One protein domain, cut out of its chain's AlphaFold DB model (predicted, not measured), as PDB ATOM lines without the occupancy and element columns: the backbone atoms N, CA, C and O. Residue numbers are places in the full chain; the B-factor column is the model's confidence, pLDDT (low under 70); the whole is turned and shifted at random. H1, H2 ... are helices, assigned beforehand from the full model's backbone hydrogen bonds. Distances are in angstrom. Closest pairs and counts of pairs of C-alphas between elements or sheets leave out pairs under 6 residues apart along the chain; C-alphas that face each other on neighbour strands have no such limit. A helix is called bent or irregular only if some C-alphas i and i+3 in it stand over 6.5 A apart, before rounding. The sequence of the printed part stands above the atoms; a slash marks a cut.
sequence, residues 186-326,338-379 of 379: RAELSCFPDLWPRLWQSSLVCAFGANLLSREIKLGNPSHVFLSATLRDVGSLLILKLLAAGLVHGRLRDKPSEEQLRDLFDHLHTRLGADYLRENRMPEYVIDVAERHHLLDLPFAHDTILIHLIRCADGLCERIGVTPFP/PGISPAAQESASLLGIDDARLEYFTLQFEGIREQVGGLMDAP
ATOM      1  N   ARG A 186     205.715 157.301 220.162       84.56
ATOM      2  CA  ARG A 186     206.494 157.880 221.269       84.56
ATOM      3  C   ARG A 186     205.926 159.213 221.762       84.56
ATOM      4  O   ARG A 186     206.114 159.535 222.934       84.56
ATOM      5  N   ALA A 187     205.251 159.980 220.906       86.62
ATOM      6  CA  ALA A 187     204.604 161.225 221.301       86.62
ATOM      7  C   ALA A 187     203.428 160.955 222.252       86.62
ATOM      8  O   ALA A 187     203.309 161.620 223.283       86.62
ATOM      9  N   GLU A 188     202.619 159.930 221.974       86.81
ATOM     10  CA  GLU A 188     201.510 159.522 222.847       86.81
ATOM     11  C   GLU A 188     202.023 158.995 224.190       86.81
ATOM     12  O   GLU A 188     201.528 159.393 225.249       86.81
ATOM     13  N   LEU A 189     203.081 158.177 224.169       85.75
ATOM     14  CA  LEU A 189     203.725 157.680 225.387       85.75
ATOM     15  C   LEU A 189     204.202 158.832 226.289       85.75
ATOM     16  O   LEU A 189     204.011 158.797 227.504       85.75
ATOM     17  N   SER A 190     204.761 159.888 225.689       89.44
ATOM     18  CA  SER A 190     205.279 161.054 226.416       89.44
ATOM     19  C   SER A 190     204.203 161.939 227.060       89.44
ATOM     20  O   SER A 190     204.528 162.779 227.898       89.44
ATOM     21  N   CYS A 191     202.922 161.750 226.719       91.38
ATOM     22  CA  CYS A 191     201.832 162.539 227.291       91.38
ATOM     23  C   CYS A 191     201.603 162.223 228.778       91.38
ATOM     24  O   CYS A 191     201.306 163.136 229.552       91.38
ATOM     25  N   PHE A 192     201.777 160.963 229.193       92.06
ATOM     26  CA  PHE A 192     201.510 160.490 230.560       92.06
ATOM     27  C   PHE A 192     202.604 159.522 231.056       92.06
ATOM     28  O   PHE A 192     202.306 158.363 231.343       92.06
ATOM     29  N   PRO A 193     203.872 159.969 231.152       89.44
ATOM     30  CA  PRO A 193     205.026 159.087 231.350       89.44
ATOM     31  C   PRO A 193     204.948 158.236 232.625       89.44
ATOM     32  O   PRO A 193     205.424 157.106 232.616       89.44
ATOM     33  N   ASP A 194     204.303 158.741 233.681       90.12
ATOM     34  CA  ASP A 194     204.181 158.034 234.961       90.12
ATOM     35  C   ASP A 194     202.934 157.143 235.053       90.12
ATOM     36  O   ASP A 194     202.946 156.140 235.763       90.12
ATOM     37  N   LEU A 195     201.851 157.467 234.336       91.62
ATOM     38  CA  LEU A 195     200.587 156.732 234.471       91.62
ATOM     39  C   LEU A 195     200.602 155.394 233.729       91.62
ATOM     40  O   LEU A 195     200.031 154.429 234.234       91.62
ATOM     41  N   TRP A 196     201.274 155.294 232.573       90.00
ATOM     42  CA  TRP A 196     201.364 154.016 231.850       90.00
ATOM     43  C   TRP A 196     202.038 152.921 232.683       90.00
ATOM     44  O   TRP A 196     201.438 151.852 232.837       90.00
ATOM     45  N   PRO A 197     203.234 153.157 233.267       88.81
ATOM     46  CA  PRO A 197     203.886 152.152 234.096       88.81
ATOM     47  C   PRO A 197     203.091 151.839 235.366       88.81
ATOM     48  O   PRO A 197     203.021 150.674 235.748       88.81
ATOM     49  N   ARG A 198     202.446 152.834 235.996       91.56
ATOM     50  CA  ARG A 198     201.627 152.618 237.204       91.56
ATOM     51  C   ARG A 198     200.400 151.746 236.936       91.56
ATOM     52  O   ARG A 198     200.151 150.818 237.699       91.56
ATOM     53  N   LEU A 199     199.666 151.987 235.844       91.88
ATOM     54  CA  LEU A 199     198.523 151.145 235.457       91.88
ATOM     55  C   LEU A 199     198.950 149.706 235.169       91.88
ATOM     56  O   LEU A 199     198.291 148.755 235.594       91.88
ATOM     57  N   TRP A 200     200.072 149.542 234.467       91.25
ATOM     58  CA  TRP A 200     200.621 148.222 234.192       91.25
ATOM     59  C   TRP A 200     201.049 147.505 235.476       91.25
ATOM     60  O   TRP A 200     200.675 146.354 235.697       91.25
ATOM     61  N   GLN A 201     201.766 148.196 236.365       91.56
ATOM     62  CA  GLN A 201     202.184 147.648 237.652       91.56
ATOM     63  C   GLN A 201     200.983 147.271 238.530       91.56
ATOM     64  O   GLN A 201     200.992 146.199 239.126       91.56
ATOM     65  N   SER A 202     199.932 148.094 238.573       93.06
ATOM     66  CA  SER A 202     198.705 147.780 239.318       93.06
ATOM     67  C   SER A 202     197.958 146.574 238.749       93.06
ATOM     68  O   SER A 202     197.482 145.720 239.500       93.06
ATOM     69  N   SER A 203     197.924 146.426 237.425       92.69
ATOM     70  CA  SER A 203     197.374 145.228 236.778       92.69
ATOM     71  C   SER A 203     198.176 143.976 237.157       92.69
ATOM     72  O   SER A 203     197.598 142.961 237.544       92.69
ATOM     73  N   LEU A 204     199.510 144.065 237.120       92.31
ATOM     74  CA  LEU A 204     200.423 142.976 237.473       92.31
ATOM     75  C   LEU A 204     200.305 142.544 238.937       92.31
ATOM     76  O   LEU A 204     200.073 141.369 239.219       92.31
ATOM     77  N   VAL A 205     200.492 143.483 239.865       94.94
ATOM     78  CA  VAL A 205     200.521 143.192 241.304       94.94
ATOM     79  C   VAL A 205     199.179 142.631 241.754       94.94
ATOM     80  O   VAL A 205     199.159 141.622 242.455       94.94
ATOM     81  N   CYS A 206     198.067 143.201 241.285       95.94
ATOM     82  CA  CYS A 206     196.746 142.672 241.601       95.94
ATOM     83  C   CYS A 206     196.528 141.282 240.993       95.94
ATOM     84  O   CYS A 206     195.986 140.417 241.667       95.94
ATOM     85  N   ALA A 207     196.991 141.003 239.768       94.62
ATOM     86  CA  ALA A 207     196.848 139.671 239.172       94.62
ATOM     87  C   ALA A 207     197.557 138.577 239.976       94.62
ATOM     88  O   ALA A 207     196.949 137.556 240.315       94.62
ATOM     89  N   PHE A 208     198.819 138.806 240.340       94.38
ATOM     90  CA  PHE A 208     199.568 137.872 241.181       94.38
ATOM     91  C   PHE A 208     199.012 137.801 242.605       94.38
ATOM     92  O   PHE A 208     198.860 136.708 243.152       94.38
ATOM     93  N   GLY A 209     198.663 138.948 243.186       96.00
ATOM     94  CA  GLY A 209     198.128 139.053 244.538       96.00
ATOM     95  C   GLY A 209     196.754 138.402 244.693       96.00
ATOM     96  O   GLY A 209     196.545 137.614 245.610       96.00
ATOM     97  N   ALA A 210     195.835 138.633 243.755       96.75
ATOM     98  CA  ALA A 210     194.521 138.000 243.732       96.75
ATOM     99  C   ALA A 210     194.627 136.482 243.513       96.75
ATOM    100  O   ALA A 210     193.904 135.713 244.149       96.75
ATOM    101  N   ASN A 211     195.549 136.027 242.655       94.12
ATOM    102  CA  ASN A 211     195.821 134.600 242.453       94.12
ATOM    103  C   ASN A 211     196.359 133.940 243.735       94.12
ATOM    104  O   ASN A 211     195.887 132.869 244.123       94.12
ATOM    105  N   LEU A 212     197.298 134.591 244.434       94.62
ATOM    106  CA  LEU A 212     197.780 134.150 245.748       94.62
ATOM    107  C   LEU A 212     196.624 134.069 246.754       94.62
ATOM    108  O   LEU A 212     196.393 133.012 247.345       94.62
ATOM    109  N   LEU A 213     195.855 135.154 246.876       95.44
ATOM    110  CA  LEU A 213     194.712 135.272 247.773       95.44
ATOM    111  C   LEU A 213     193.703 134.136 247.545       95.44
ATOM    112  O   LEU A 213     193.376 133.392 248.469       95.44
ATOM    113  N   SER A 214     193.270 133.948 246.295       95.69
ATOM    114  CA  SER A 214     192.345 132.889 245.874       95.69
ATOM    115  C   SER A 214     192.830 131.496 246.283       95.69
ATOM    116  O   SER A 214     192.056 130.696 246.820       95.69
ATOM    117  N   ARG A 215     194.121 131.201 246.085       93.00
ATOM    118  CA  ARG A 215     194.716 129.896 246.409       93.00
ATOM    119  C   ARG A 215     194.790 129.639 247.908       93.00
ATOM    120  O   ARG A 215     194.508 128.520 248.341       93.00
ATOM    121  N   GLU A 216     195.164 130.641 248.692       94.88
ATOM    122  CA  GLU A 216     195.306 130.488 250.139       94.88
ATOM    123  C   GLU A 216     193.966 130.355 250.849       94.88
ATOM    124  O   GLU A 216     193.805 129.494 251.719       94.88
ATOM    125  N   ILE A 217     192.982 131.160 250.443       94.88
ATOM    126  CA  ILE A 217     191.640 131.106 251.031       94.88
ATOM    127  C   ILE A 217     190.773 130.007 250.398       94.88
ATOM    128  O   ILE A 217     189.705 129.692 250.916       94.88
ATOM    129  N   LYS A 218     191.258 129.383 249.312       94.69
ATOM    130  CA  LYS A 218     190.624 128.283 248.566       94.69
ATOM    131  C   LYS A 218     189.249 128.649 248.003       94.69
ATOM    132  O   LYS A 218     188.325 127.834 248.030       94.69
ATOM    133  N   LEU A 219     189.128 129.867 247.478       93.50
ATOM    134  CA  LEU A 219     187.914 130.381 246.842       93.50
ATOM    135  C   LEU A 219     188.212 130.887 245.432       93.50
ATOM    136  O   LEU A 219     189.274 131.450 245.180       93.50
ATOM    137  N   GLY A 220     187.242 130.725 244.530       90.25
ATOM    138  CA  GLY A 220     187.370 131.110 243.124       90.25
ATOM    139  C   GLY A 220     188.236 130.150 242.298       90.25
ATOM    140  O   GLY A 220     188.938 129.288 242.826       90.25
ATOM    141  N   ASN A 221     188.155 130.283 240.973       89.38
ATOM    142  CA  ASN A 221     189.074 129.613 240.054       89.38
ATOM    143  C   ASN A 221     190.316 130.508 239.873       89.38
ATOM    144  O   ASN A 221     190.162 131.606 239.335       89.38
ATOM    145  N   PRO A 222     191.527 130.062 240.255       86.69
ATOM    146  CA  PRO A 222     192.732 130.894 240.208       86.69
ATOM    147  C   PRO A 222     193.041 131.490 238.824       86.69
ATOM    148  O   PRO A 222     193.459 132.640 238.728       86.69
ATOM    149  N   SER A 223     192.776 130.753 237.737       84.25
ATOM    150  CA  SER A 223     192.975 131.257 236.369       84.25
ATOM    151  C   SER A 223     191.976 132.366 236.017       84.25
ATOM    152  O   SER A 223     192.357 133.367 235.414       84.25
ATOM    153  N   HIS A 224     190.713 132.229 236.437       92.69
ATOM    154  CA  HIS A 224     189.693 133.258 236.197       92.69
ATOM    155  C   HIS A 224     189.993 134.513 237.022       92.69
ATOM    156  O   HIS A 224     189.849 135.629 236.526       92.69
ATOM    157  N   VAL A 225     190.442 134.329 238.268       95.25
ATOM    158  CA  VAL A 225     190.868 135.417 239.156       95.25
ATOM    159  C   VAL A 225     192.040 136.175 238.541       95.25
ATOM    160  O   VAL A 225     191.965 137.393 238.412       95.25
ATOM    161  N   PHE A 226     193.080 135.470 238.090       92.81
ATOM    162  CA  PHE A 226     194.254 136.093 237.482       92.81
ATOM    163  C   PHE A 226     193.894 136.915 236.233       92.81
ATOM    164  O   PHE A 226     194.301 138.072 236.111       92.81
ATOM    165  N   LEU A 227     193.092 136.350 235.321       92.56
ATOM    166  CA  LEU A 227     192.651 137.050 234.110       92.56
ATOM    167  C   LEU A 227     191.816 138.293 234.447       92.56
ATOM    168  O   LEU A 227     192.056 139.367 233.900       92.56
ATOM    169  N   SER A 228     190.861 138.153 235.366       95.81
ATOM    170  CA  SER A 228     189.963 139.250 235.740       95.81
ATOM    171  C   SER A 228     190.709 140.377 236.446       95.81
ATOM    172  O   SER A 228     190.497 141.538 236.124       95.81
ATOM    173  N   ALA A 229     191.645 140.047 237.338       96.25
ATOM    174  CA  ALA A 229     192.519 141.016 237.992       96.25
ATOM    175  C   ALA A 229     193.404 141.784 236.994       96.25
ATOM    176  O   ALA A 229     193.588 142.993 237.136       96.25
ATOM    177  N   THR A 230     193.918 141.086 235.972       93.62
ATOM    178  CA  THR A 230     194.759 141.670 234.913       93.62
ATOM    179  C   THR A 230     193.992 142.700 234.083       93.62
ATOM    180  O   THR A 230     194.566 143.696 233.653       93.62
ATOM    181  N   LEU A 231     192.703 142.454 233.829       94.69
ATOM    182  CA  LEU A 231     191.885 143.261 232.918       94.69
ATOM    183  C   LEU A 231     190.908 144.209 233.624       94.69
ATOM    184  O   LEU A 231     190.216 144.952 232.927       94.69
ATOM    185  N   ARG A 232     190.859 144.215 234.966       95.50
ATOM    186  CA  ARG A 232     189.884 144.997 235.751       95.50
ATOM    187  C   ARG A 232     189.865 146.482 235.365       95.50
ATOM    188  O   ARG A 232     188.798 147.027 235.112       95.50
ATOM    189  N   ASP A 233     191.053 147.061 235.166       94.38
ATOM    190  CA  ASP A 233     191.261 148.484 234.867       94.38
ATOM    191  C   ASP A 233     191.568 148.760 233.392       94.38
ATOM    192  O   ASP A 233     192.131 149.802 233.037       94.38
ATOM    193  N   VAL A 234     191.200 147.849 232.481       94.44
ATOM    194  CA  VAL A 234     191.439 148.066 231.044       94.44
ATOM    195  C   VAL A 234     190.767 149.353 230.547       94.44
ATOM    196  O   VAL A 234     191.285 150.009 229.650       94.44
ATOM    197  N   GLY A 235     189.664 149.786 231.166       94.81
ATOM    198  CA  GLY A 235     189.030 151.068 230.859       94.81
ATOM    199  C   GLY A 235     189.929 152.280 231.113       94.81
ATOM    200  O   GLY A 235     189.992 153.167 230.262       94.81
ATOM    201  N   SER A 236     190.687 152.296 232.211       95.00
ATOM    202  CA  SER A 236     191.629 153.373 232.556       95.00
ATOM    203  C   SER A 236     192.725 153.509 231.498       95.00
ATOM    204  O   SER A 236     193.060 154.608 231.049       95.00
ATOM    205  N   LEU A 237     193.218 152.370 231.004       92.44
ATOM    206  CA  LEU A 237     194.159 152.312 229.888       92.44
ATOM    207  C   LEU A 237     193.560 152.892 228.593       92.44
ATOM    208  O   LEU A 237     194.226 153.655 227.884       92.44
ATOM    209  N   LEU A 238     192.308 152.550 228.275       92.00
ATOM    210  CA  LEU A 238     191.616 153.068 227.090       92.00
ATOM    211  C   LEU A 238     191.381 154.580 227.193       92.00
ATOM    212  O   LEU A 238     191.584 155.285 226.204       92.00
ATOM    213  N   ILE A 239     191.022 155.088 228.376       93.44
ATOM    214  CA  ILE A 239     190.883 156.529 228.633       93.44
ATOM    215  C   ILE A 239     192.197 157.243 228.316       93.44
ATOM    216  O   ILE A 239     192.204 158.175 227.509       93.44
ATOM    217  N   LEU A 240     193.322 156.781 228.872       92.50
ATOM    218  CA  LEU A 240     194.617 157.405 228.590       92.50
ATOM    219  C   LEU A 240     194.975 157.352 227.102       92.50
ATOM    220  O   LEU A 240     195.512 158.330 226.581       92.50
ATOM    221  N   LYS A 241     194.666 156.249 226.401       89.06
ATOM    222  CA  LYS A 241     194.949 156.111 224.957       89.06
ATOM    223  C   LYS A 241     194.199 157.162 224.156       89.06
ATOM    224  O   LYS A 241     194.782 157.845 223.319       89.06
ATOM    225  N   LEU A 242     192.911 157.326 224.448       89.94
ATOM    226  CA  LEU A 242     192.061 158.320 223.796       89.94
ATOM    227  C   LEU A 242     192.570 159.741 224.044       89.94
ATOM    228  O   LEU A 242     192.626 160.542 223.111       89.94
ATOM    229  N   LEU A 243     192.963 160.050 225.281       92.12
ATOM    230  CA  LEU A 243     193.493 161.363 225.644       92.12
ATOM    231  C   LEU A 243     194.833 161.647 224.961       92.12
ATOM    232  O   LEU A 243     194.996 162.720 224.382       92.12
ATOM    233  N   ALA A 244     195.767 160.692 224.973       91.12
ATOM    234  CA  ALA A 244     197.079 160.841 224.349       91.12
ATOM    235  C   ALA A 244     196.959 161.063 222.833       91.12
ATOM    236  O   ALA A 244     197.476 162.054 222.316       91.12
ATOM    237  N   ALA A 245     196.175 160.230 222.141       88.44
ATOM    238  CA  ALA A 245     195.879 160.408 220.720       88.44
ATOM    239  C   ALA A 245     195.165 161.744 220.442       88.44
ATOM    240  O   ALA A 245     195.409 162.413 219.434       88.44
ATOM    241  N   GLY A 246     194.276 162.164 221.345       89.56
ATOM    242  CA  GLY A 246     193.614 163.463 221.296       89.56
ATOM    243  C   GLY A 246     194.601 164.628 221.311       89.56
ATOM    244  O   GLY A 246     194.483 165.529 220.477       89.56
ATOM    245  N   LEU A 247     195.575 164.593 222.220       90.12
ATOM    246  CA  LEU A 247     196.613 165.616 222.373       90.12
ATOM    247  C   LEU A 247     197.557 165.643 221.168       90.12
ATOM    248  O   LEU A 247     197.736 166.689 220.546       90.12
ATOM    249  N   VAL A 248     198.106 164.486 220.789       89.56
ATOM    250  CA  VAL A 248     199.088 164.368 219.697       89.56
ATOM    251  C   VAL A 248     198.491 164.784 218.355       89.56
ATOM    252  O   VAL A 248     199.136 165.470 217.564       89.56
ATOM    253  N   HIS A 249     197.231 164.431 218.096       87.88
ATOM    254  CA  HIS A 249     196.554 164.788 216.851       87.88
ATOM    255  C   HIS A 249     195.817 166.137 216.905       87.88
ATOM    256  O   HIS A 249     195.046 166.445 215.992       87.88
ATOM    257  N   GLY A 250     196.008 166.936 217.961       85.94
ATOM    258  CA  GLY A 250     195.434 168.281 218.094       85.94
ATOM    259  C   GLY A 250     193.906 168.324 218.221       85.94
ATOM    260  O   GLY A 250     193.289 169.360 217.970       85.94
ATOM    261  N   ARG A 251     193.271 167.203 218.592       86.81
ATOM    262  CA  ARG A 251     191.822 167.098 218.858       86.81
ATOM    263  C   ARG A 251     191.461 167.478 220.294       86.81
ATOM    264  O   ARG A 251     190.301 167.803 220.555       86.81
ATOM    265  N   LEU A 252     192.441 167.438 221.192       87.38
ATOM    266  CA  LEU A 252     192.399 167.962 222.550       87.38
ATOM    267  C   LEU A 252     193.494 169.031 222.675       87.38
ATOM    268  O   LEU A 252     194.621 168.804 222.247       87.38
ATOM    269  N   ARG A 253     193.146 170.215 223.193       84.69
ATOM    270  CA  ARG A 253     194.071 171.364 223.245       84.69
ATOM    271  C   ARG A 253     195.018 171.301 224.433       84.69
ATOM    272  O   ARG A 253     196.213 171.509 224.269       84.69
ATOM    273  N   ASP A 254     194.456 171.016 225.602       88.56
ATOM    274  CA  ASP A 254     195.155 171.088 226.875       88.56
ATOM    275  C   ASP A 254     195.233 169.696 227.493       88.56
ATOM    276  O   ASP A 254     194.260 168.934 227.470       88.56
ATOM    277  N   LYS A 255     196.400 169.368 228.055       90.56
ATOM    278  CA  LYS A 255     196.573 168.148 228.843       90.56
ATOM    279  C   LYS A 255     195.692 168.245 230.101       90.56
ATOM    280  O   LYS A 255     195.790 169.255 230.800       90.56
ATOM    281  N   PRO A 256     194.866 167.227 230.407       92.06
ATOM    282  CA  PRO A 256     194.061 167.218 231.627       92.06
ATOM    283  C   PRO A 256     194.930 167.286 232.891       92.06
ATOM    284  O   PRO A 256     196.015 166.696 232.922       92.06
ATOM    285  N   SER A 257     194.454 167.987 233.924       92.31
ATOM    286  CA  SER A 257     195.065 167.936 235.257       92.31
ATOM    287  C   SER A 257     194.887 166.552 235.887       92.31
ATOM    288  O   SER A 257     194.042 165.768 235.456       92.31
ATOM    289  N   GLU A 258     195.662 166.249 236.928       91.06
ATOM    290  CA  GLU A 258     195.523 164.982 237.655       91.06
ATOM    291  C   GLU A 258     194.120 164.799 238.249       91.06
ATOM    292  O   GLU A 258     193.529 163.738 238.090       91.06
ATOM    293  N   GLU A 259     193.546 165.853 238.833       90.50
ATOM    294  CA  GLU A 259     192.169 165.854 239.347       90.50
ATOM    295  C   GLU A 259     191.152 165.485 238.255       90.50
ATOM    296  O   GLU A 259     190.283 164.646 238.470       90.50
ATOM    297  N   GLN A 260     191.301 166.044 237.048       91.19
ATOM    298  CA  GLN A 260     190.436 165.702 235.916       91.19
ATOM    299  C   GLN A 260     190.634 164.258 235.438       91.19
ATOM    300  O   GLN A 260     189.691 163.654 234.936       91.19
ATOM    301  N   LEU A 261     191.852 163.717 235.538       92.88
ATOM    302  CA  LEU A 261     192.136 162.327 235.178       92.88
ATOM    303  C   LEU A 261     191.547 161.352 236.200       92.88
ATOM    304  O   LEU A 261     190.965 160.356 235.776       92.88
ATOM    305  N   ARG A 262     191.657 161.649 237.503       91.44
ATOM    306  CA  ARG A 262     190.996 160.882 238.572       91.44
ATOM    307  C   ARG A 262     189.495 160.823 238.347       91.44
ATOM    308  O   ARG A 262     188.960 159.734 238.212       91.44
ATOM    309  N   ASP A 263     188.857 161.982 238.198       89.94
ATOM    310  CA  ASP A 263     187.407 162.069 238.013       89.94
ATOM    311  C   ASP A 263     186.933 161.287 236.776       89.94
ATOM    312  O   ASP A 263     185.955 160.544 236.819       89.94
ATOM    313  N   LEU A 264     187.686 161.370 235.670       91.25
ATOM    314  CA  LEU A 264     187.410 160.557 234.487       91.25
ATOM    315  C   LEU A 264     187.538 159.059 234.745       91.25
ATOM    316  O   LEU A 264     186.737 158.290 234.214       91.25
ATOM    317  N   PHE A 265     188.583 158.632 235.455       92.50
ATOM    318  CA  PHE A 265     188.769 157.221 235.759       92.50
ATOM    319  C   PHE A 265     187.594 156.759 236.609       92.50
ATOM    320  O   PHE A 265     186.873 155.870 236.162       92.50
ATOM    321  N   ASP A 266     187.325 157.421 237.731       88.69
ATOM    322  CA  ASP A 266     186.264 157.071 238.681       88.69
ATOM    323  C   ASP A 266     184.891 156.921 238.003       88.69
ATOM    324  O   ASP A 266     184.156 155.973 238.285       88.69
ATOM    325  N   HIS A 267     184.559 157.796 237.049       87.06
ATOM    326  CA  HIS A 267     183.253 157.784 236.386       87.06
ATOM    327  C   HIS A 267     183.145 156.867 235.159       87.06
ATOM    328  O   HIS A 267     182.044 156.410 234.838       87.06
ATOM    329  N   LEU A 268     184.241 156.598 234.439       90.75
ATOM    330  CA  LEU A 268     184.163 155.941 233.127       90.75
ATOM    331  C   LEU A 268     184.904 154.614 233.003       90.75
ATOM    332  O   LEU A 268     184.568 153.852 232.091       90.75
ATOM    333  N   HIS A 269     185.907 154.321 233.834       94.38
ATOM    334  CA  HIS A 269     186.788 153.184 233.554       94.38
ATOM    335  C   HIS A 269     186.047 151.840 233.617       94.38
ATOM    336  O   HIS A 269     186.227 151.013 232.721       94.38
ATOM    337  N   THR A 270     185.163 151.638 234.598       95.12
ATOM    338  CA  THR A 270     184.410 150.385 234.758       95.12
ATOM    339  C   THR A 270     183.549 150.100 233.533       95.12
ATOM    340  O   THR A 270     183.646 149.048 232.895       95.12
ATOM    341  N   ARG A 271     182.753 151.095 233.135       91.62
ATOM    342  CA  ARG A 271     181.844 151.015 231.995       91.62
ATOM    343  C   ARG A 271     182.593 150.840 230.677       91.62
ATOM    344  O   ARG A 271     182.259 149.950 229.897       91.62
ATOM    345  N   LEU A 272     183.600 151.680 230.418       92.75
ATOM    346  CA  LEU A 272     184.369 151.620 229.175       92.75
ATOM    347  C   LEU A 272     185.130 150.296 229.057       92.75
ATOM    348  O   LEU A 272     185.187 149.714 227.973       92.75
ATOM    349  N   GLY A 273     185.695 149.815 230.166       94.69
ATOM    350  CA  GLY A 273     186.376 148.530 230.229       94.69
ATOM    351  C   GLY A 273     185.431 147.368 229.935       94.69
ATOM    352  O   GLY A 273     185.722 146.554 229.059       94.69
ATOM    353  N   ALA A 274     184.270 147.327 230.590       95.69
ATOM    354  CA  ALA A 274     183.262 146.294 230.370       95.69
ATOM    355  C   ALA A 274     182.765 146.258 228.917       95.69
ATOM    356  O   ALA A 274     182.716 145.190 228.301       95.69
ATOM    357  N   ASP A 275     182.456 147.418 228.333       92.31
ATOM    358  CA  ASP A 275     182.018 147.518 226.938       92.31
ATOM    359  C   ASP A 275     183.099 147.041 225.958       92.31
ATOM    360  O   ASP A 275     182.810 146.277 225.030       92.31
ATOM    361  N   TYR A 276     184.356 147.425 226.196       92.81
ATOM    362  CA  TYR A 276     185.492 146.965 225.406       92.81
ATOM    363  C   TYR A 276     185.672 145.443 225.481       92.81
ATOM    364  O   TYR A 276     185.816 144.776 224.453       92.81
ATOM    365  N   LEU A 277     185.644 144.867 226.682       93.62
ATOM    366  CA  LEU A 277     185.806 143.427 226.888       93.62
ATOM    367  C   LEU A 277     184.649 142.637 226.255       93.62
ATOM    368  O   LEU A 277     184.877 141.609 225.615       93.62
ATOM    369  N   ARG A 278     183.423 143.161 226.344       93.38
ATOM    370  CA  ARG A 278     182.225 142.592 225.716       93.38
ATOM    371  C   ARG A 278     182.314 142.596 224.190       93.38
ATOM    372  O   ARG A 278     181.976 141.594 223.558       93.38
ATOM    373  N   GLU A 279     182.817 143.670 223.578       87.19
ATOM    374  CA  GLU A 279     183.063 143.713 222.127       87.19
ATOM    375  C   GLU A 279     184.109 142.680 221.688       87.19
ATOM    376  O   GLU A 279     183.965 142.049 220.636       87.19
ATOM    377  N   ASN A 280     185.128 142.461 222.519       89.81
ATOM    378  CA  ASN A 280     186.170 141.467 222.280       89.81
ATOM    379  C   ASN A 280     185.772 140.045 222.721       89.81
ATOM    380  O   ASN A 280     186.606 139.144 222.675       89.81
ATOM    381  N   ARG A 281     184.490 139.828 223.063       90.44
ATOM    382  CA  ARG A 281     183.898 138.525 223.419       90.44
ATOM    383  C   ARG A 281     184.607 137.835 224.585       90.44
ATOM    384  O   ARG A 281     184.736 136.615 224.594       90.44
ATOM    385  N   MET A 282     185.061 138.622 225.553       92.31
ATOM    386  CA  MET A 282     185.635 138.077 226.777       92.31
ATOM    387  C   MET A 282     184.570 137.333 227.600       92.31
ATOM    388  O   MET A 282     183.380 137.628 227.461       92.31
ATOM    389  N   PRO A 283     184.966 136.373 228.455       93.12
ATOM    390  CA  PRO A 283     184.039 135.661 229.325       93.12
ATOM    391  C   PRO A 283     183.295 136.611 230.265       93.12
ATOM    392  O   PRO A 283     183.872 137.588 230.749       93.12
ATOM    393  N   GLU A 284     182.037 136.284 230.578       94.38
ATOM    394  CA  GLU A 284     181.163 137.155 231.379       94.38
ATOM    395  C   GLU A 284     181.768 137.488 232.745       94.38
ATOM    396  O   GLU A 284     181.699 138.629 233.173       94.38
ATOM    397  N   TYR A 285     182.475 136.548 233.382       94.31
ATOM    398  CA  TYR A 285     183.108 136.799 234.681       94.31
ATOM    399  C   TYR A 285     184.187 137.897 234.636       94.31
ATOM    400  O   TYR A 285     184.408 138.569 235.640       94.31
ATOM    401  N   VAL A 286     184.860 138.095 233.494       95.62
ATOM    402  CA  VAL A 286     185.848 139.174 233.313       95.62
ATOM    403  C   VAL A 286     185.126 140.507 233.134       95.62
ATOM    404  O   VAL A 286     185.530 141.517 233.709       95.62
ATOM    405  N   ILE A 287     184.050 140.499 232.344       96.62
ATOM    406  CA  ILE A 287     183.215 141.674 232.075       96.62
ATOM    407  C   ILE A 287     182.553 142.149 233.374       96.62
ATOM    408  O   ILE A 287     182.639 143.329 233.700       96.62
ATOM    409  N   ASP A 288     181.979 141.224 234.146       96.19
ATOM    410  CA  ASP A 288     181.349 141.481 235.441       96.19
ATOM    411  C   ASP A 288     182.320 142.135 236.426       96.19
ATOM    412  O   ASP A 288     181.952 143.089 237.109       96.19
ATOM    413  N   VAL A 289     183.570 141.663 236.494       97.56
ATOM    414  CA  VAL A 289     184.595 142.296 237.333       97.56
ATOM    415  C   VAL A 289     184.871 143.717 236.878       97.56
ATOM    416  O   VAL A 289     184.778 144.625 237.700       97.56
ATOM    417  N   ALA A 290     185.183 143.924 235.597       96.75
ATOM    418  CA  ALA A 290     185.486 145.254 235.077       96.75
ATOM    419  C   ALA A 290     184.331 146.236 235.337       96.75
ATOM    420  O   ALA A 290     184.565 147.371 235.732       96.75
ATOM    421  N   GLU A 291     183.083 145.783 235.207       96.19
ATOM    422  CA  GLU A 291     181.893 146.613 235.400       96.19
ATOM    423  C   GLU A 291     181.588 146.910 236.880       96.19
ATOM    424  O   GLU A 291     181.092 147.989 237.202       96.19
ATOM    425  N   ARG A 292     181.856 145.962 237.791       94.94
ATOM    426  CA  ARG A 292     181.247 145.958 239.136       94.94
ATOM    427  C   ARG A 292     182.227 145.986 240.303       94.94
ATOM    428  O   ARG A 292     181.767 146.042 241.443       94.94
ATOM    429  N   HIS A 293     183.539 145.946 240.077       94.00
ATOM    430  CA  HIS A 293     184.511 145.866 241.174       94.00
ATOM    431  C   HIS A 293     184.473 147.072 242.132       94.00
ATOM    432  O   HIS A 293     184.748 146.896 243.311       94.00
ATOM    433  N   HIS A 294     184.006 148.249 241.711       90.44
ATOM    434  CA  HIS A 294     183.797 149.383 242.628       90.44
ATOM    435  C   HIS A 294     182.383 149.501 243.217       90.44
ATOM    436  O   HIS A 294     182.149 150.388 244.040       90.44
ATOM    437  N   LEU A 295     181.424 148.641 242.842       88.69
ATOM    438  CA  LEU A 295     180.066 148.732 243.389       88.69
ATOM    439  C   LEU A 295     180.078 148.523 244.905       88.69
ATOM    440  O   LEU A 295     180.648 147.555 245.411       88.69
ATOM    441  N   LEU A 296     179.415 149.431 245.615       83.88
ATOM    442  CA  LEU A 296     179.099 149.275 247.032       83.88
ATOM    443  C   LEU A 296     177.948 148.275 247.205       83.88
ATOM    444  O   LEU A 296     177.144 148.088 246.290       83.88
ATOM    445  N   ASP A 297     177.881 147.644 248.377       85.25
ATOM    446  CA  ASP A 297     176.799 146.735 248.778       85.25
ATOM    447  C   ASP A 297     176.596 145.543 247.819       85.25
ATOM    448  O   ASP A 297     175.472 145.139 247.499       85.25
ATOM    449  N   LEU A 298     177.697 144.965 247.327       90.38
ATOM    450  CA  LEU A 298     177.651 143.784 246.468       90.38
ATOM    451  C   LEU A 298     177.300 142.538 247.310       90.38
ATOM    452  O   LEU A 298     178.058 142.195 248.220       90.38
ATOM    453  N   PRO A 299     176.203 141.810 247.013       91.69
ATOM    454  CA  PRO A 299     175.827 140.635 247.790       91.69
ATOM    455  C   PRO A 299     176.892 139.543 247.725       91.69
ATOM    456  O   PRO A 299     177.398 139.245 246.643       91.69
ATOM    457  N   PHE A 300     177.151 138.872 248.848       92.19
ATOM    458  CA  PHE A 300     178.040 137.714 248.882       92.19
ATOM    459  C   PHE A 300     177.316 136.450 248.403       92.19
ATOM    460  O   PHE A 300     176.514 135.856 249.127       92.19
ATOM    461  N   ALA A 301     177.596 136.042 247.170       91.25
ATOM    462  CA  ALA A 301     176.984 134.904 246.501       91.25
ATOM    463  C   ALA A 301     178.009 134.190 245.607       91.25
ATOM    464  O   ALA A 301     179.104 134.688 245.362       91.25
ATOM    465  N   HIS A 302     177.678 132.985 245.136       87.50
ATOM    466  CA  HIS A 302     178.623 132.155 244.379       87.50
ATOM    467  C   HIS A 302     179.172 132.849 243.120       87.50
ATOM    468  O   HIS A 302     180.352 132.711 242.807       87.50
ATOM    469  N   ASP A 303     178.323 133.607 242.434       87.44
ATOM    470  CA  ASP A 303     178.620 134.385 241.232       87.44
ATOM    471  C   ASP A 303     179.416 135.671 241.511       87.44
ATOM    472  O   ASP A 303     180.114 136.156 240.625       87.44
ATOM    473  N   THR A 304     179.397 136.193 242.742       94.00
ATOM    474  CA  THR A 304     180.118 137.420 243.124       94.00
ATOM    475  C   THR A 304     181.413 137.168 243.897       94.00
ATOM    476  O   THR A 304     182.196 138.102 244.071       94.00
ATOM    477  N   ILE A 305     181.705 135.924 244.315       95.00
ATOM    478  CA  ILE A 305     182.962 135.559 245.008       95.00
ATOM    479  C   ILE A 305     184.185 136.076 244.249       95.00
ATOM    480  O   ILE A 305     185.122 136.592 244.856       95.00
ATOM    481  N   LEU A 306     184.179 135.938 242.921       96.50
ATOM    482  CA  LEU A 306     185.288 136.380 242.088       96.50
ATOM    483  C   LEU A 306     185.466 137.904 242.177       96.50
ATOM    484  O   LEU A 306     186.587 138.364 242.360       96.50
ATOM    485  N   ILE A 307     184.380 138.679 242.149       97.50
ATOM    486  CA  ILE A 307     184.429 140.141 242.285       97.50
ATOM    487  C   ILE A 307     184.950 140.538 243.674       97.50
ATOM    488  O   ILE A 307     185.792 141.424 243.771       97.50
ATOM    489  N   HIS A 308     184.530 139.857 244.747       97.12
ATOM    490  CA  HIS A 308     185.042 140.123 246.098       97.12
ATOM    491  C   HIS A 308     186.540 139.825 246.241       97.12
ATOM    492  O   HIS A 308     187.249 140.575 246.911       97.12
ATOM    493  N   LEU A 309     187.040 138.762 245.600       97.44
ATOM    494  CA  LEU A 309     188.478 138.474 245.547       97.44
ATOM    495  C   LEU A 309     189.247 139.619 244.881       97.44
ATOM    496  O   LEU A 309     190.274 140.042 245.409       97.44
ATOM    497  N   ILE A 310     188.733 140.137 243.761       97.88
ATOM    498  CA  ILE A 310     189.352 141.268 243.058       97.88
ATOM    499  C   ILE A 310     189.271 142.547 243.889       97.88
ATOM    500  O   ILE A 310     190.290 143.200 244.042       97.88
ATOM    501  N   ARG A 311     188.123 142.860 244.505       96.38
ATOM    502  CA  ARG A 311     187.957 144.008 245.421       96.38
ATOM    503  C   ARG A 311     188.977 143.991 246.552       96.38
ATOM    504  O   ARG A 311     189.602 145.002 246.844       96.38
ATOM    505  N   CYS A 312     189.154 142.833 247.188       96.25
ATOM    506  CA  CYS A 312     190.117 142.683 248.270       96.25
ATOM    507  C   CYS A 312     191.561 142.865 247.777       96.25
ATOM    508  O   CYS A 312     192.348 143.535 248.437       96.25
ATOM    509  N   ALA A 313     191.912 142.276 246.630       97.19
ATOM    510  CA  ALA A 313     193.245 142.413 246.052       97.19
ATOM    511  C   ALA A 313     193.539 143.849 245.588       97.19
ATOM    512  O   ALA A 313     194.638 144.345 245.801       97.19
ATOM    513  N   ASP A 314     192.554 144.522 245.003       95.06
ATOM    514  CA  ASP A 314     192.657 145.909 244.559       95.06
ATOM    515  C   ASP A 314     192.872 146.861 245.742       95.06
ATOM    516  O   ASP A 314     193.821 147.639 245.738       95.06
ATOM    517  N   GLY A 315     192.111 146.694 246.830       94.50
ATOM    518  CA  GLY A 315     192.349 147.444 248.066       94.50
ATOM    519  C   GLY A 315     193.726 147.184 248.679       94.50
ATOM    520  O   GLY A 315     194.372 148.106 249.166       94.50
ATOM    521  N   LEU A 316     194.234 145.948 248.622       95.75
ATOM    522  CA  LEU A 316     195.608 145.664 249.050       95.75
ATOM    523  C   LEU A 316     196.637 146.376 248.160       95.75
ATOM    524  O   LEU A 316     197.620 146.887 248.688       95.75
ATOM    525  N   CYS A 317     196.404 146.467 246.844       95.06
ATOM    526  CA  CYS A 317     197.223 147.281 245.944       95.06
ATOM    527  C   CYS A 317     197.188 148.771 246.317       95.06
ATOM    528  O   CYS A 317     198.250 149.390 246.350       95.06
ATOM    529  N   GLU A 318     196.016 149.331 246.632       91.75
ATOM    530  CA  GLU A 318     195.872 150.710 247.128       91.75
ATOM    531  C   GLU A 318     196.702 150.931 248.399       91.75
ATOM    532  O   GLU A 318     197.514 151.857 248.445       91.75
ATOM    533  N   ARG A 319     196.572 150.031 249.384       92.06
ATOM    534  CA  ARG A 319     197.278 150.110 250.674       92.06
ATOM    535  C   ARG A 319     198.794 150.167 250.525       92.06
ATOM    536  O   ARG A 319     199.448 150.939 251.217       92.06
ATOM    537  N   ILE A 320     199.354 149.396 249.594       92.81
ATOM    538  CA  ILE A 320     200.802 149.391 249.324       92.81
ATOM    539  C   ILE A 320     201.230 150.438 248.280       92.81
ATOM    540  O   ILE A 320     202.352 150.378 247.770       92.81
ATOM    541  N   GLY A 321     200.347 151.372 247.907       91.19
ATOM    542  CA  GLY A 321     200.630 152.467 246.975       91.19
ATOM    543  C   GLY A 321     200.757 152.058 245.502       91.19
ATOM    544  O   GLY A 321     201.318 152.807 244.702       91.19
ATOM    545  N   VAL A 322     200.263 150.878 245.113       92.50
ATOM    546  CA  VAL A 322     200.257 150.391 243.721       92.50
ATOM    547  C   VAL A 322     198.922 150.730 243.050       92.50
ATOM    548  O   VAL A 322     198.086 149.876 242.750       92.50
ATOM    549  N   THR A 323     198.747 152.015 242.774       90.56
ATOM    550  CA  THR A 323     197.576 152.594 242.102       90.56
ATOM    551  C   THR A 323     198.038 153.642 241.076       90.56
ATOM    552  O   THR A 323     199.129 154.203 241.230       90.56
ATOM    553  N   PRO A 324     197.272 153.920 240.000       88.50
ATOM    554  CA  PRO A 324     197.579 155.020 239.081       88.50
ATOM    555  C   PRO A 324     197.798 156.367 239.789       88.50
ATOM    556  O   PRO A 324     198.680 157.135 239.384       88.50
ATOM    557  N   PHE A 325     197.066 156.617 240.874       89.62
ATOM    558  CA  PHE A 325     197.140 157.856 241.642       89.62
ATOM    559  C   PHE A 325     197.387 157.548 243.131       89.62
ATOM    560  O   PHE A 325     196.435 157.461 243.911       89.62
ATOM    561  N   PRO A 326     198.646 157.332 243.547       84.75
ATOM    562  CA  PRO A 326     198.971 157.123 244.954       84.75
ATOM    563  C   PRO A 326     198.733 158.412 245.744       84.75
ATOM    564  O   PRO A 326     198.984 159.505 245.236       84.75
ATOM    565  N   PRO A 338     198.034 153.591 254.793       64.25
ATOM    566  CA  PRO A 338     196.956 153.852 253.855       64.25
ATOM    567  C   PRO A 338     195.867 152.787 254.032       64.25
ATOM    568  O   PRO A 338     196.132 151.584 253.995       64.25
ATOM    569  N   GLY A 339     194.639 153.230 254.294       72.75
ATOM    570  CA  GLY A 339     193.503 152.324 254.419       72.75
ATOM    571  C   GLY A 339     193.187 151.645 253.086       72.75
ATOM    572  O   GLY A 339     193.574 152.123 252.023       72.75
ATOM    573  N   ILE A 340     192.448 150.538 253.133       85.25
ATOM    574  CA  ILE A 340     191.826 149.966 251.932       85.25
ATOM    575  C   ILE A 340     190.466 150.630 251.692       85.25
ATOM    576  O   ILE A 340     189.811 151.059 252.650       85.25
ATOM    577  N   SER A 341     190.007 150.698 250.439       87.25
ATOM    578  CA  SER A 341     188.679 151.247 250.138       87.25
ATOM    579  C   SER A 341     187.550 150.546 250.926       87.25
ATOM    580  O   SER A 341     187.645 149.351 251.238       87.25
ATOM    581  N   PRO A 342     186.421 151.231 251.222       88.44
ATOM    582  CA  PRO A 342     185.285 150.616 251.922       88.44
ATOM    583  C   PRO A 342     184.779 149.338 251.240       88.44
ATOM    584  O   PRO A 342     184.403 148.367 251.897       88.44
ATOM    585  N   ALA A 343     184.834 149.323 249.908       88.69
ATOM    586  CA  ALA A 343     184.483 148.188 249.073       88.69
ATOM    587  C   ALA A 343     185.406 146.970 249.279       88.69
ATOM    588  O   ALA A 343     184.950 145.818 249.342       88.69
ATOM    589  N   ALA A 344     186.709 147.226 249.404       92.56
ATOM    590  CA  ALA A 344     187.702 146.211 249.716       92.56
ATOM    591  C   ALA A 344     187.543 145.691 251.151       92.56
ATOM    592  O   ALA A 344     187.570 144.478 251.352       92.56
ATOM    593  N   GLN A 345     187.291 146.570 252.127       91.56
ATOM    594  CA  GLN A 345     187.073 146.190 253.530       91.56
ATOM    595  C   GLN A 345     185.833 145.307 253.714       91.56
ATOM    596  O   GLN A 345     185.876 144.296 254.426       91.56
ATOM    597  N   GLU A 346     184.729 145.657 253.050       92.00
ATOM    598  CA  GLU A 346     183.520 144.832 252.999       92.00
ATOM    599  C   GLU A 346     183.849 143.440 252.436       92.00
ATOM    600  O   GLU A 346     183.535 142.417 253.046       92.00
ATOM    601  N   SER A 347     184.545 143.394 251.298       95.25
ATOM    602  CA  SER A 347     184.903 142.138 250.632       95.25
ATOM    603  C   SER A 347     185.853 141.278 251.463       95.25
ATOM    604  O   SER A 347     185.644 140.071 251.553       95.25
ATOM    605  N   ALA A 348     186.850 141.875 252.121       94.88
ATOM    606  CA  ALA A 348     187.753 141.176 253.033       94.88
ATOM    607  C   ALA A 348     186.975 140.507 254.177       94.88
ATOM    608  O   ALA A 348     187.143 139.311 254.431       94.88
ATOM    609  N   SER A 349     186.041 141.246 254.782       93.88
ATOM    610  CA  SER A 349     185.175 140.738 255.851       93.88
ATOM    611  C   SER A 349     184.316 139.561 255.374       93.88
ATOM    612  O   SER A 349     184.263 138.521 256.033       93.88
ATOM    613  N   LEU A 350     183.688 139.683 254.200       94.50
ATOM    614  CA  LEU A 350     182.855 138.632 253.599       94.50
ATOM    615  C   LEU A 350     183.658 137.378 253.213       94.50
ATOM    616  O   LEU A 350     183.154 136.260 253.320       94.50
ATOM    617  N   LEU A 351     184.920 137.546 252.815       95.62
ATOM    618  CA  LEU A 351     185.854 136.453 252.523       95.62
ATOM    619  C   LEU A 351     186.468 135.821 253.787       95.62
ATOM    620  O   LEU A 351     187.249 134.869 253.682       95.62
ATOM    621  N   GLY A 352     186.132 136.323 254.982       94.88
ATOM    622  CA  GLY A 352     186.676 135.840 256.254       94.88
ATOM    623  C   GLY A 352     188.158 136.180 256.445       94.88
ATOM    624  O   GLY A 352     188.911 135.390 257.024       94.88
ATOM    625  N   ILE A 353     188.601 137.310 255.898       95.25
ATOM    626  CA  ILE A 353     189.949 137.854 256.055       95.25
ATOM    627  C   ILE A 353     189.868 138.916 257.154       95.25
ATOM    628  O   ILE A 353     189.325 139.995 256.941       95.25
ATOM    629  N   ASP A 354     190.350 138.567 258.345       93.75
ATOM    630  CA  ASP A 354     190.451 139.492 259.475       93.75
ATOM    631  C   ASP A 354     191.664 140.430 259.334       93.75
ATOM    632  O   ASP A 354     192.480 140.278 258.423       93.75
ATOM    633  N   ASP A 355     191.805 141.388 260.250       91.06
ATOM    634  CA  ASP A 355     192.881 142.389 260.210       91.06
ATOM    635  C   ASP A 355     194.281 141.757 260.231       91.06
ATOM    636  O   ASP A 355     195.190 142.220 259.543       91.06
ATOM    637  N   ALA A 356     194.461 140.654 260.966       93.06
ATOM    638  CA  ALA A 356     195.735 139.940 261.020       93.06
ATOM    639  C   ALA A 356     196.079 139.282 259.675       93.06
ATOM    640  O   ALA A 356     197.240 139.263 259.262       93.06
ATOM    641  N   ARG A 357     195.078 138.736 258.976       95.00
ATOM    642  CA  ARG A 357     195.255 138.188 257.628       95.00
ATOM    643  C   ARG A 357     195.413 139.284 256.580       95.00
ATOM    644  O   ARG A 357     196.179 139.071 255.646       95.00
ATOM    645  N   LEU A 358     194.736 140.423 256.725       93.94
ATOM    646  CA  LEU A 358     194.960 141.593 255.872       93.94
ATOM    647  C   LEU A 358     196.418 142.036 255.961       93.94
ATOM    648  O   LEU A 358     197.059 142.153 254.928       93.94
ATOM    649  N   GLU A 359     196.962 142.164 257.171       93.88
ATOM    650  CA  GLU A 359     198.369 142.509 257.391       93.88
ATOM    651  C   GLU A 359     199.329 141.500 256.752       93.88
ATOM    652  O   GLU A 359     200.274 141.856 256.050       93.88
ATOM    653  N   TYR A 360     199.043 140.208 256.930       95.25
ATOM    654  CA  TYR A 360     199.798 139.153 256.267       95.25
ATOM    655  C   TYR A 360     199.788 139.312 254.738       95.25
ATOM    656  O   TYR A 360     200.846 139.225 254.111       95.25
ATOM    657  N   PHE A 361     198.621 139.560 254.134       96.50
ATOM    658  CA  PHE A 361     198.512 139.750 252.691       96.50
ATOM    659  C   PHE A 361     199.151 141.056 252.216       96.50
ATOM    660  O   PHE A 361     199.746 141.037 251.144       96.50
ATOM    661  N   THR A 362     199.121 142.137 252.999       95.88
ATOM    662  CA  THR A 362     199.862 143.376 252.705       95.88
ATOM    663  C   THR A 362     201.342 143.062 252.487       95.88
ATOM    664  O   THR A 362     201.868 143.333 251.408       95.88
ATOM    665  N   LEU A 363     201.981 142.356 253.427       94.94
ATOM    666  CA  LEU A 363     203.386 141.938 253.303       94.94
ATOM    667  C   LEU A 363     203.629 141.031 252.082       94.94
ATOM    668  O   LEU A 363     204.669 141.119 251.426       94.94
ATOM    669  N   GLN A 364     202.682 140.142 251.752       95.75
ATOM    670  CA  GLN A 364     202.794 139.332 250.531       95.75
ATOM    671  C   GLN A 364     202.716 140.198 249.267       95.75
ATOM    672  O   GLN A 364     203.471 139.967 248.324       95.75
ATOM    673  N   PHE A 365     201.828 141.192 249.234       95.56
ATOM    674  CA  PHE A 365     201.663 142.107 248.107       95.56
ATOM    675  C   PHE A 365     202.879 143.021 247.929       95.56
ATOM    676  O   PHE A 365     203.277 143.267 246.791       95.56
ATOM    677  N   GLU A 366     203.522 143.463 249.011       94.12
ATOM    678  CA  GLU A 366     204.805 144.178 248.954       94.12
ATOM    679  C   GLU A 366     205.897 143.308 248.327       94.12
ATOM    680  O   GLU A 366     206.552 143.720 247.366       94.12
ATOM    681  N   GLY A 367     206.028 142.060 248.788       92.12
ATOM    682  CA  GLY A 367     206.959 141.099 248.198       92.12
ATOM    683  C   GLY A 367     206.669 140.834 246.716       92.12
ATOM    684  O   GLY A 367     207.592 140.769 245.902       92.12
ATOM    685  N   ILE A 368     205.390 140.741 246.335       92.50
ATOM    686  CA  ILE A 368     204.970 140.646 244.932       92.50
ATOM    687  C   ILE A 368     205.407 141.897 244.172       92.50
ATOM    688  O   ILE A 368     206.061 141.754 243.146       92.50
ATOM    689  N   ARG A 369     205.104 143.106 244.658       91.50
ATOM    690  CA  ARG A 369     205.465 144.385 244.021       91.50
ATOM    691  C   ARG A 369     206.960 144.463 243.710       91.50
ATOM    692  O   ARG A 369     207.316 144.836 242.591       91.50
ATOM    693  N   GLU A 370     207.814 144.089 244.660       88.06
ATOM    694  CA  GLU A 370     209.271 144.070 244.479       88.06
ATOM    695  C   GLU A 370     209.716 143.058 243.413       88.06
ATOM    696  O   GLU A 370     210.602 143.339 242.605       88.06
ATOM    697  N   GLN A 371     209.095 141.879 243.391       83.12
ATOM    698  CA  GLN A 371     209.496 140.778 242.514       83.12
ATOM    699  C   GLN A 371     208.933 140.900 241.095       83.12
ATOM    700  O   GLN A 371     209.603 140.502 240.136       83.12
ATOM    701  N   VAL A 372     207.717 141.438 240.938       77.69
ATOM    702  CA  VAL A 372     207.046 141.522 239.634       77.69
ATOM    703  C   VAL A 372     207.500 142.713 238.802       77.69
ATOM    704  O   VAL A 372     207.365 142.660 237.581       77.69
ATOM    705  N   GLY A 373     208.095 143.739 239.427       66.81
ATOM    706  CA  GLY A 373     208.682 144.881 238.720       66.81
ATOM    707  C   GLY A 373     209.638 144.441 237.608       66.81
ATOM    708  O   GLY A 373     209.508 144.897 236.483       66.81
ATOM    709  N   GLY A 374     210.488 143.441 237.877       64.69
ATOM    710  CA  GLY A 374     211.423 142.881 236.893       64.69
ATOM    711  C   GLY A 374     210.883 141.731 236.033       64.69
ATOM    712  O   GLY A 374     211.605 141.221 235.175       64.69
ATOM    713  N   LEU A 375     209.643 141.268 236.248       67.00
ATOM    714  CA  LEU A 375     209.102 140.071 235.576       67.00
ATOM    715  C   LEU A 375     208.867 140.305 234.081       67.00
ATOM    716  O   LEU A 375     208.923 139.371 233.279       67.00
ATOM    717  N   MET A 376     208.588 141.560 233.723       59.22
ATOM    718  CA  MET A 376     208.267 141.994 232.371       59.22
ATOM    719  C   MET A 376     208.942 143.322 232.014       59.22
ATOM    720  O   MET A 376     208.456 144.034 231.143       59.22
ATOM    721  N   ASP A 377     210.085 143.662 232.595       56.16
ATOM    722  CA  ASP A 377     210.889 144.739 232.016       56.16
ATOM    723  C   ASP A 377     211.340 144.331 230.598       56.16
ATOM    724  O   ASP A 377     211.689 143.173 230.333       56.16
ATOM    725  N   ALA A 378     211.210 145.252 229.637       37.19
ATOM    726  CA  ALA A 378     211.740 145.039 228.291       37.19
ATOM    727  C   ALA A 378     213.284 145.045 228.348       37.19
ATOM    728  O   ALA A 378     213.838 145.735 229.204       37.19
ATOM    729  N   PRO A 379     213.980 144.282 227.482       33.06
ATOM    730  CA  PRO A 379     215.428 144.412 227.334       33.06
ATOM    731  C   PRO A 379     215.858 145.808 226.870       33.06
ATOM    732  O   PRO A 379     215.088 146.452 226.115       33.06
TER     733      PRO A 379
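This is residues 186 to 326 and 338 to 379 of the 379 residues of the protein "HDOD domain-containing protein" of Deltaproteobacteria bacterium (UniProt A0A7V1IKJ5). Two crossing helices, H2 and H7, make the core of a helical body, with H3 folded back beside H2, H9 crossing H2 and H7, H8 packed on H7, and the hairpin of H5b and H6 reaching H3 and H7 through H6. Beyond the first residues of H2, the looser part of the length is made by H4, with H1 across it and H5a meeting its first residues. The printed part has 183 residues with nine named helices, H1 to H9 in order, and no named strand; the class is all helix, with mostly crossed packing. It is compact, with a radius of gyration of the C-alphas of 16.4 A, and elongated, spanning 51 by 32 by 30 A.

H1, residues 186 to 191, begins at C-alpha 186 at (206.494, 157.880, 221.269). H2, residues 195 to 217, is the longest helix at 31.8 A. H3 holds residues 222 to 231 and H4 residues 234 to 248, 21.3 A. H5, residues 258 to 279, was assigned as one helix by its hydrogen bonds but is bent: C-alphas 267 and 270 are 7.7 A apart. Its arms are H5a, residues 258 to 267, and H5b, residues 270 to 279. H6 holds residues 284 to 292, H7 residues 305 to 319, 21.2 A, and H8 residues 342 to 350. H9, residues 355 to 372, 25.0 A, ends at C-alpha 372 at (207.046, 141.522, 239.634).

The hub is H7, touching five helices. It touches H2 at a steep tilt of 53 degrees, closest at the C-alphas of Ala 210 and Ala 313, 5.1 A. It touches H8, closest at C-alphas 312 and 344, 4.5 A. With residues 306 to 310 alone it touches H6, closest at C-alphas 289 and 307, 5.4 A. H2 and H3 form a helical hairpin at 18 degrees. H9 touches H2 at a steep tilt of 50 degrees, closest at C-alphas 205 and 369, 5.8 A. H5b and H6 form another helical hairpin, at 22 degrees. H4, with residues 234 to 238 alone, touches H5b about perpendicular, closest at C-alphas 235 and 273, 3.7 A. H1 touches H4, closest at C-alphas 188 and 244, 4.9 A. H1 and H7 are apart. In H1 to H4, H5a, H5b and H6 to H9 every O i to N i+4 pair is within hydrogen-bond range.

The two C-alphas farthest apart are those of Gly 250 and Ala 356, 51.4 A. Residues 327 to 337 are not printed, and C-alphas 326 and 338 are 9.7 A apart across the cut. The link from H6 to H7, residues 293 to 304, is long. Mean pLDDT of the printed part is 90.5; residue 338 and residues 373 to 379 are under 70.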